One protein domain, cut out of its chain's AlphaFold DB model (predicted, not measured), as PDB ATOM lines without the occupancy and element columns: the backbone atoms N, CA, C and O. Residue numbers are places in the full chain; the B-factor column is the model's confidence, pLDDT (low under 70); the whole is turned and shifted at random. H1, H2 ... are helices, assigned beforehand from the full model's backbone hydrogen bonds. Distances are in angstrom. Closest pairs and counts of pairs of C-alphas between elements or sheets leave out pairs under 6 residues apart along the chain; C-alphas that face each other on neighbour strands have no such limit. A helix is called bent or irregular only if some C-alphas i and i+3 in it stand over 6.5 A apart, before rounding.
ATOM      1  N   GLY A   2      49.776  70.870 -36.830       68.06
ATOM      2  CA  GLY A   2      49.609  70.653 -35.380       68.06
ATOM      3  C   GLY A   2      50.819  70.039 -34.655       68.06
ATOM      4  O   GLY A   2      51.179  70.499 -33.580       68.06
ATOM      5  N   ILE A   3      51.503  69.062 -35.262       71.31
ATOM      6  CA  ILE A   3      52.639  68.363 -34.626       71.31
ATOM      7  C   ILE A   3      53.858  69.271 -34.414       71.31
ATOM      8  O   ILE A   3      54.476  69.234 -33.355       71.31
ATOM      9  N   CYS A   4      54.155  70.151 -35.375       60.31
ATOM     10  CA  CYS A   4      55.238  71.125 -35.242       60.31
ATOM     11  C   CYS A   4      54.915  72.156 -34.154       60.31
ATOM     12  O   CYS A   4      55.780  72.509 -33.365       60.31
ATOM     13  N   SER A   5      53.651  72.581 -34.068       69.75
ATOM     14  CA  SER A   5      53.193  73.519 -33.040       69.75
ATOM     15  C   SER A   5      53.230  72.897 -31.634       69.75
ATOM     16  O   SER A   5      53.672  73.545 -30.689       69.75
ATOM     17  N   TYR A   6      52.878  71.614 -31.499       75.19
ATOM     18  CA  TYR A   6      52.980  70.871 -30.238       75.19
ATOM     19  C   TYR A   6      54.436  70.667 -29.792       75.19
ATOM     20  O   TYR A   6      54.757  70.784 -28.606       75.19
ATOM     21  N   PHE A   7      55.334  70.417 -30.749       73.56
ATOM     22  CA  PHE A   7      56.766  70.295 -30.493       73.56
ATOM     23  C   PHE A   7      57.368  71.631 -30.029       73.56
ATOM     24  O   PHE A   7      58.048  71.673 -29.007       73.56
ATOM     25  N   THR A   8      57.033  72.744 -30.690       69.38
ATOM     26  CA  THR A   8      57.435  74.094 -30.257       69.38
ATOM     27  C   THR A   8      56.860  74.456 -28.883       69.38
ATOM     28  O   THR A   8      57.584  74.989 -28.048       69.38
ATOM     29  N   TYR A   9      55.596  74.121 -28.606       67.81
ATOM     30  CA  TYR A   9      54.958  74.350 -27.304       67.81
ATOM     31  C   TYR A   9      55.634  73.557 -26.175       67.81
ATOM     32  O   TYR A   9      55.884  74.100 -25.100       67.81
ATOM     33  N   SER A  10      56.004  72.301 -26.437       66.00
ATOM     34  CA  SER A  10      56.698  71.434 -25.474       66.00
ATOM     35  C   SER A  10      58.129  71.906 -25.192       66.00
ATOM     36  O   SER A  10      58.558  71.911 -24.041       66.00
ATOM     37  N   VAL A  11      58.848  72.378 -26.214       63.91
ATOM     38  CA  VAL A  11      60.194  72.962 -26.067       63.91
ATOM     39  C   VAL A  11      60.143  74.309 -25.332       63.91
ATOM     40  O   VAL A  11      60.981  74.573 -24.471       63.91
ATOM     41  N   LEU A  12      59.120  75.135 -25.575       60.03
ATOM     42  CA  LEU A  12      58.916  76.407 -24.872       60.03
ATOM     43  C   LEU A  12      58.501  76.198 -23.398       60.03
ATOM     44  O   LEU A  12      58.929  76.948 -22.522       60.03
ATOM     45  N   ILE A  13      57.767  75.117 -23.100       62.12
ATOM     46  CA  ILE A  13      57.535  74.594 -21.740       62.12
ATOM     47  C   ILE A  13      58.803  73.985 -21.102       62.12
ATOM     48  O   ILE A  13      58.867  73.878 -19.883       62.12
ATOM     49  N   GLY A  14      59.835  73.640 -21.871       55.88
ATOM     50  CA  GLY A  14      61.150  73.237 -21.354       55.88
ATOM     51  C   GLY A  14      62.067  74.420 -21.005       55.88
ATOM     52  O   GLY A  14      62.779  74.370 -20.006       55.88
ATOM     53  N   ILE A  15      62.005  75.520 -21.770       56.84
ATOM     54  CA  ILE A  15      62.680  76.807 -21.456       56.84
ATOM     55  C   ILE A  15      62.077  77.446 -20.190       56.84
ATOM     56  O   ILE A  15      62.739  78.146 -19.422       56.84
ATOM     57  N   ILE A  16      60.821  77.099 -19.923       55.72
ATOM     58  CA  ILE A  16      60.176  77.058 -18.616       55.72
ATOM     59  C   ILE A  16      60.924  76.065 -17.688       55.72
ATOM     60  O   ILE A  16      60.428  75.048 -17.212       55.72
ATOM     61  N   ALA A  17      62.099  76.467 -17.221       58.34
ATOM     62  CA  ALA A  17      62.500  76.151 -15.858       58.34
ATOM     63  C   ALA A  17      61.534  76.882 -14.897       58.34
ATOM     64  O   ALA A  17      61.964  77.748 -14.152       58.34
ATOM     65  N   LYS A  18      60.212  76.612 -14.947       60.91
ATOM     66  CA  LYS A  18      59.129  77.389 -14.289       60.91
ATOM     67  C   LYS A  18      59.491  77.700 -12.845       60.91
ATOM     68  O   LYS A  18      59.429  78.843 -12.430       60.91
ATOM     69  N   LYS A  19      59.967  76.693 -12.109       62.50
ATOM     70  CA  LYS A  19      60.415  76.876 -10.728       62.50
ATOM     71  C   LYS A  19      61.639  77.783 -10.595       62.50
ATOM     72  O   LYS A  19      61.659  78.598  -9.684       62.50
ATOM     73  N   LEU A  20      62.628  77.673 -11.479       66.56
ATOM     74  CA  LEU A  20      63.843  78.490 -11.433       66.56
ATOM     75  C   LEU A  20      63.574  79.933 -11.881       66.56
ATOM     76  O   LEU A  20      64.006  80.866 -11.219       66.56
ATOM     77  N   ALA A  21      62.791  80.124 -12.945       72.12
ATOM     78  CA  ALA A  21      62.356  81.433 -13.413       72.12
ATOM     79  C   ALA A  21      61.487  82.142 -12.363       72.12
ATOM     80  O   ALA A  21      61.704  83.316 -12.084       72.12
ATOM     81  N   THR A  22      60.554  81.430 -11.719       78.69
ATOM     82  CA  THR A  22      59.769  81.976 -10.602       78.69
ATOM     83  C   THR A  22      60.643  82.275  -9.385       78.69
ATOM     84  O   THR A  22      60.467  83.320  -8.769       78.69
ATOM     85  N   LEU A  23      61.614  81.418  -9.053       81.44
ATOM     86  CA  LEU A  23      62.550  81.666  -7.953       81.44
ATOM     87  C   LEU A  23      63.370  82.942  -8.198       81.44
ATOM     88  O   LEU A  23      63.445  83.799  -7.323       81.44
ATOM     89  N   ILE A  24      63.920  83.099  -9.404       80.62
ATOM     90  CA  ILE A  24      64.669  84.296  -9.803       80.62
ATOM     91  C   ILE A  24      63.751  85.524  -9.795       80.62
ATOM     92  O   ILE A  24      64.138  86.562  -9.270       80.62
ATOM     93  N   ALA A  25      62.521  85.410 -10.302       81.94
ATOM     94  CA  ALA A  25      61.557  86.509 -10.294       81.94
ATOM     95  C   ALA A  25      61.203  86.970  -8.871       81.94
ATOM     96  O   ALA A  25      61.140  88.171  -8.628       81.94
ATOM     97  N   ILE A  26      61.028  86.044  -7.921       88.31
ATOM     98  CA  ILE A  26      60.783  86.382  -6.511       88.31
ATOM     99  C   ILE A  26      62.004  87.084  -5.911       88.31
ATOM    100  O   ILE A  26      61.847  88.108  -5.256       88.31
ATOM    101  N   ILE A  27      63.218  86.583  -6.164       89.06
ATOM    102  CA  ILE A  27      64.452  87.221  -5.678       89.06
ATOM    103  C   ILE A  27      64.563  88.654  -6.217       89.06
ATOM    104  O   ILE A  27      64.802  89.587  -5.453       89.06
ATOM    105  N   VAL A  28      64.330  88.844  -7.516       87.31
ATOM    106  CA  VAL A  28      64.353  90.167  -8.152       87.31
ATOM    107  C   VAL A  28      63.257  91.072  -7.580       87.31
ATOM    108  O   VAL A  28      63.526  92.232  -7.283       87.31
ATOM    109  N   ALA A  29      62.048  90.552  -7.348       85.06
ATOM    110  CA  ALA A  29      60.955  91.308  -6.740       85.06
ATOM    111  C   ALA A  29      61.289  91.769  -5.311       85.06
ATOM    112  O   ALA A  29      61.037  92.924  -4.973       85.06
ATOM    113  N   VAL A  30      61.907  90.906  -4.495       93.06
ATOM    114  CA  VAL A  30      62.368  91.264  -3.143       93.06
ATOM    115  C   VAL A  30      63.408  92.383  -3.208       93.06
ATOM    116  O   VAL A  30      63.301  93.355  -2.463       93.06
ATOM    117  N   ILE A  31      64.376  92.294  -4.125       89.75
ATOM    118  CA  ILE A  31      65.402  93.333  -4.299       89.75
ATOM    119  C   ILE A  31      64.764  94.669  -4.696       89.75
ATOM    120  O   ILE A  31      65.056  95.691  -4.080       89.75
ATOM    121  N   ILE A  32      63.869  94.670  -5.689       91.75
ATOM    122  CA  ILE A  32      63.192  95.889  -6.156       91.75
ATOM    123  C   ILE A  32      62.355  96.511  -5.036       91.75
ATOM    124  O   ILE A  32      62.389  97.724  -4.859       91.75
ATOM    125  N   TYR A  33      61.643  95.700  -4.253       87.31
ATOM    126  CA  TYR A  33      60.839  96.189  -3.137       87.31
ATOM    127  C   TYR A  33      61.698  96.867  -2.059       87.31
ATOM    128  O   TYR A  33      61.379  97.970  -1.618       87.31
ATOM    129  N   VAL A  34      62.831  96.258  -1.687       86.81
ATOM    130  CA  VAL A  34      63.784  96.856  -0.738       86.81
ATOM    131  C   VAL A  34      64.348  98.169  -1.285       86.81
ATOM    132  O   VAL A  34      64.376  99.168  -0.569       86.81
ATOM    133  N   LEU A  35      64.747  98.197  -2.561       84.12
ATOM    134  CA  LEU A  35      65.232  99.417  -3.210       84.12
ATOM    135  C   LEU A  35      64.162 100.513  -3.242       84.12
ATOM    136  O   LEU A  35      64.482 101.672  -2.993       84.12
ATOM    137  N   ALA A  36      62.905 100.160  -3.507       85.19
ATOM    138  CA  ALA A  36      61.795 101.104  -3.532       85.19
ATOM    139  C   ALA A  36      61.533 101.708  -2.148       85.19
ATOM    140  O   ALA A  36      61.426 102.924  -2.042       85.19
ATOM    141  N   ILE A  37      61.502 100.899  -1.084       85.31
ATOM    142  CA  ILE A  37      61.360 101.400   0.296       85.31
ATOM    143  C   ILE A  37      62.445 102.428   0.617       85.31
ATOM    144  O   ILE A  37      62.161 103.490   1.173       85.31
ATOM    145  N   VAL A  38      63.686 102.104   0.252       82.81
ATOM    146  CA  VAL A  38      64.851 102.949   0.505       82.81
ATOM    147  C   VAL A  38      64.783 104.238  -0.325       82.81
ATOM    148  O   VAL A  38      64.977 105.319   0.224       82.81
ATOM    149  N   ALA A  39      64.446 104.156  -1.616       79.25
ATOM    150  CA  ALA A  39      64.366 105.309  -2.515       79.25
ATOM    151  C   ALA A  39      63.187 106.247  -2.207       79.25
ATOM    152  O   ALA A  39      63.346 107.464  -2.258       79.25
ATOM    153  N   LEU A  40      62.015 105.697  -1.874       81.00
ATOM    154  CA  LEU A  40      60.820 106.478  -1.537       81.00
ATOM    155  C   LEU A  40      60.867 107.054  -0.116       81.00
ATOM    156  O   LEU A  40      59.982 107.824   0.247       81.00
ATOM    157  N   ARG A  41      61.878 106.692   0.681       80.38
ATOM    158  CA  ARG A  41      62.015 107.078   2.087       80.38
ATOM    159  C   ARG A  41      60.740 106.835   2.907       80.38
ATOM    160  O   ARG A  41      60.292 107.701   3.654       80.38
ATOM    161  N   VAL A  42      60.145 105.651   2.753       79.75
ATOM    162  CA  VAL A  42      58.822 105.331   3.323       79.75
ATOM    163  C   VAL A  42      58.810 105.388   4.856       79.75
ATOM    164  O   VAL A  42      57.780 105.705   5.439       79.75
ATOM    165  N   PHE A  43      59.943 105.111   5.507       82.25
ATOM    166  CA  PHE A  43      60.060 105.131   6.966       82.25
ATOM    167  C   PHE A  43      60.670 106.437   7.469       82.25
ATOM    168  O   PHE A  43      61.678 106.905   6.954       82.25
ATOM    169  N   SER A  44      60.137 107.017   8.529       80.94
ATOM    170  CA  SER A  44      60.778 108.146   9.204       80.94
ATOM    171  C   SER A  44      62.010 107.676   9.983       80.94
ATOM    172  O   SER A  44      62.119 106.510  10.362       80.94
ATOM    173  N   LYS A  45      62.949 108.586  10.276       82.38
ATOM    174  CA  LYS A  45      64.146 108.275  11.081       82.38
ATOM    175  C   LYS A  45      63.788 107.550  12.383       82.38
ATOM    176  O   LYS A  45      64.416 106.560  12.729       82.38
ATOM    177  N   GLU A  46      62.766 108.036  13.078       84.94
ATOM    178  CA  GLU A  46      62.282 107.466  14.338       84.94
ATOM    179  C   GLU A  46      61.768 106.032  14.163       84.94
ATOM    180  O   GLU A  46      62.104 105.165  14.967       84.94
ATOM    181  N   GLU A  47      61.048 105.750  13.075       85.38
ATOM    182  CA  GLU A  47      60.552 104.407  12.753       85.38
ATOM    183  C   GLU A  47      61.702 103.444  12.429       85.38
ATOM    184  O   GLU A  47      61.716 102.308  12.901       85.38
ATOM    185  N   ILE A  48      62.717 103.906  11.687       86.19
ATOM    186  CA  ILE A  48      63.905 103.094  11.389       86.19
ATOM    187  C   ILE A  48      64.659 102.758  12.680       86.19
ATOM    188  O   ILE A  48      65.115 101.629  12.838       86.19
ATOM    189  N   LEU A  49      64.775 103.704  13.617       87.00
ATOM    190  CA  LEU A  49      65.467 103.503  14.896       87.00
ATOM    191  C   LEU A  49      64.726 102.536  15.836       87.00
ATOM    192  O   LEU A  49      65.373 101.886  16.655       87.00
ATOM    193  N   GLN A  50      63.402 102.409  15.700       90.62
ATOM    194  CA  GLN A  50      62.589 101.459  16.468       90.62
ATOM    195  C   GLN A  50      62.730 100.006  15.986       90.62
ATOM    196  O   GLN A  50      62.395  99.079  16.727       90.62
ATOM    197  N   LEU A  51      63.249  99.777  14.774       86.19
ATOM    198  CA  LEU A  51      63.517  98.427  14.282       86.19
ATOM    199  C   LEU A  51      64.637  97.758  15.098       86.19
ATOM    200  O   LEU A  51      65.591  98.417  15.527       86.19
ATOM    201  N   PRO A  52      64.604  96.427  15.272       82.81
ATOM    202  CA  PRO A  52      65.725  95.706  15.858       82.81
ATOM    203  C   PRO A  52      66.975  95.916  14.989       82.81
ATOM    204  O   PRO A  52      66.972  95.644  13.791       82.81
ATOM    205  N   SER A  53      68.062  96.408  15.588       84.50
ATOM    206  CA  SER A  53      69.263  96.888  14.872       84.50
ATOM    207  C   SER A  53      69.048  98.114  13.963       84.50
ATOM    208  O   SER A  53      69.890  98.396  13.108       84.50
ATOM    209  N   GLY A  54      67.989  98.891  14.196       83.94
ATOM    210  CA  GLY A  54      67.637 100.114  13.478       83.94
ATOM    211  C   GLY A  54      68.767 101.137  13.382       83.94
ATOM    212  O   GLY A  54      69.027 101.663  12.305       83.94
ATOM    213  N   ASN A  55      69.541 101.321  14.459       87.25
ATOM    214  CA  ASN A  55      70.746 102.164  14.450       87.25
ATOM    215  C   ASN A  55      71.767 101.752  13.377       87.25
ATOM    216  O   ASN A  55      72.356 102.611  12.722       87.25
ATOM    217  N   LYS A  56      72.003 100.444  13.193       86.38
ATOM    218  CA  LYS A  56      72.954  99.951  12.182       86.38
ATOM    219  C   LYS A  56      72.408 100.169  10.776       86.38
ATOM    220  O   LYS A  56      73.160 100.587   9.902       86.38
ATOM    221  N   ILE A  57      71.116  99.902  10.576       86.50
ATOM    222  CA  ILE A  57      70.429 100.097   9.293       86.50
ATOM    223  C   ILE A  57      70.471 101.580   8.914       86.50
ATOM    224  O   ILE A  57      70.969 101.919   7.844       86.50
ATOM    225  N   TYR A  58      70.060 102.466   9.825       87.25
ATOM    226  CA  TYR A  58      70.096 103.913   9.629       87.25
ATOM    227  C   TYR A  58      71.507 104.409   9.284       87.25
ATOM    228  O   TYR A  58      71.666 105.142   8.316       87.25
ATOM    229  N   GLY A  59      72.549 103.941   9.982       86.38
ATOM    230  CA  GLY A  59      73.933 104.319   9.668       86.38
ATOM    231  C   GLY A  59      74.418 103.863   8.282       86.38
ATOM    232  O   GLY A  59      75.247 104.534   7.670       86.38
ATOM    233  N   ILE A  60      73.910 102.744   7.752       86.06
ATOM    234  CA  ILE A  60      74.189 102.316   6.369       86.06
ATOM    235  C   ILE A  60      73.445 103.222   5.379       86.06
ATOM    236  O   ILE A  60      74.048 103.680   4.409       86.06
ATOM    237  N   LEU A  61      72.165 103.513   5.636       83.12
ATOM    238  CA  LEU A  61      71.343 104.377   4.780       83.12
ATOM    239  C   LEU A  61      71.883 105.821   4.728       83.12
ATOM    240  O   LEU A  61      71.926 106.412   3.648       83.12
ATOM    241  N   GLU A  62      72.366 106.347   5.857       85.06
ATOM    242  CA  GLU A  62      73.015 107.661   5.973       85.06
ATOM    243  C   GLU A  62      74.356 107.691   5.220       85.06
ATOM    244  O   GLU A  62      74.629 108.611   4.448       85.06
ATOM    245  N   LYS A  63      75.177 106.633   5.333       84.44
ATOM    246  CA  LYS A  63      76.416 106.498   4.538       84.44
ATOM    247  C   LYS A  63      76.154 106.467   3.035       84.44
ATOM    248  O   LYS A  63      76.963 106.980   2.264       84.44
ATOM    249  N   MET A  64      75.035 105.880   2.619       81.38
ATOM    250  CA  MET A  64      74.593 105.877   1.224       81.38
ATOM    251  C   MET A  64      73.954 107.211   0.787       81.38
ATOM    252  O   MET A  64      73.571 107.332  -0.373       81.38
ATOM    253  N   LYS A  65      73.866 108.217   1.677       75.81
ATOM    254  CA  LYS A  65      73.190 109.518   1.480       75.81
ATOM    255  C   LYS A  65      71.706 109.409   1.122       75.81
ATOM    256  O   LYS A  65      71.131 110.329   0.537       75.81
TER     257      LYS A  65
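Overview. This is residues 2 to 65 of the 67 residues of an uncharacterized protein of Clostridium sp. 27_14 (UniProt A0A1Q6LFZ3). Two helices, H1 and the longer H2, follow each other end to end in a bent arm, and a small helical hairpin of H3 and H4 makes a head at its far end. The 64 printed residues, with four named helices, H1 to H4, and no named strand, are all helix in class. The whole is extended, with a radius of gyration of the C-alphas of 20.9 A and spans of 63 by 20 by 18 A.

Arrangement. H1, residues 2 to 15, and H2, residues 18 to 39, are apart; residues 2 to 37 stand free. H3, residues 45 to 50, touches H4, residues 54 to 63, closest at the C-alphas of Ile 48 and Gly 54, 5.2 A apart. This hairpin runs opposite ways at a shallow tilt of 33 degrees, only just short of steep. H2 and H4 are close but not clearly touching, the closest C-alphas, of Val 38 and Leu 61, being 7.9 A apart, and about perpendicular at 80 degrees. In H1, H2, H3 and H4 every O i to N i+4 pair is within hydrogen-bond range.

Along the chain. H1 begins at C-alpha 2 (49.609, 70.653, -35.380) and is 20.1 A long; H2 is 30.8 A, H3 8.8 A. H4, 14.1 A, ends at C-alpha 63 (76.416, 106.498, 4.538).

Size, cuts and confidence. The farthest C-alphas, of Ile 3 and Glu 46, are 63.4 A apart. The printed part has no cut, and its three links are tight. The pLDDT is under 70 at residues 2, 4 to 5 and 8 to 20.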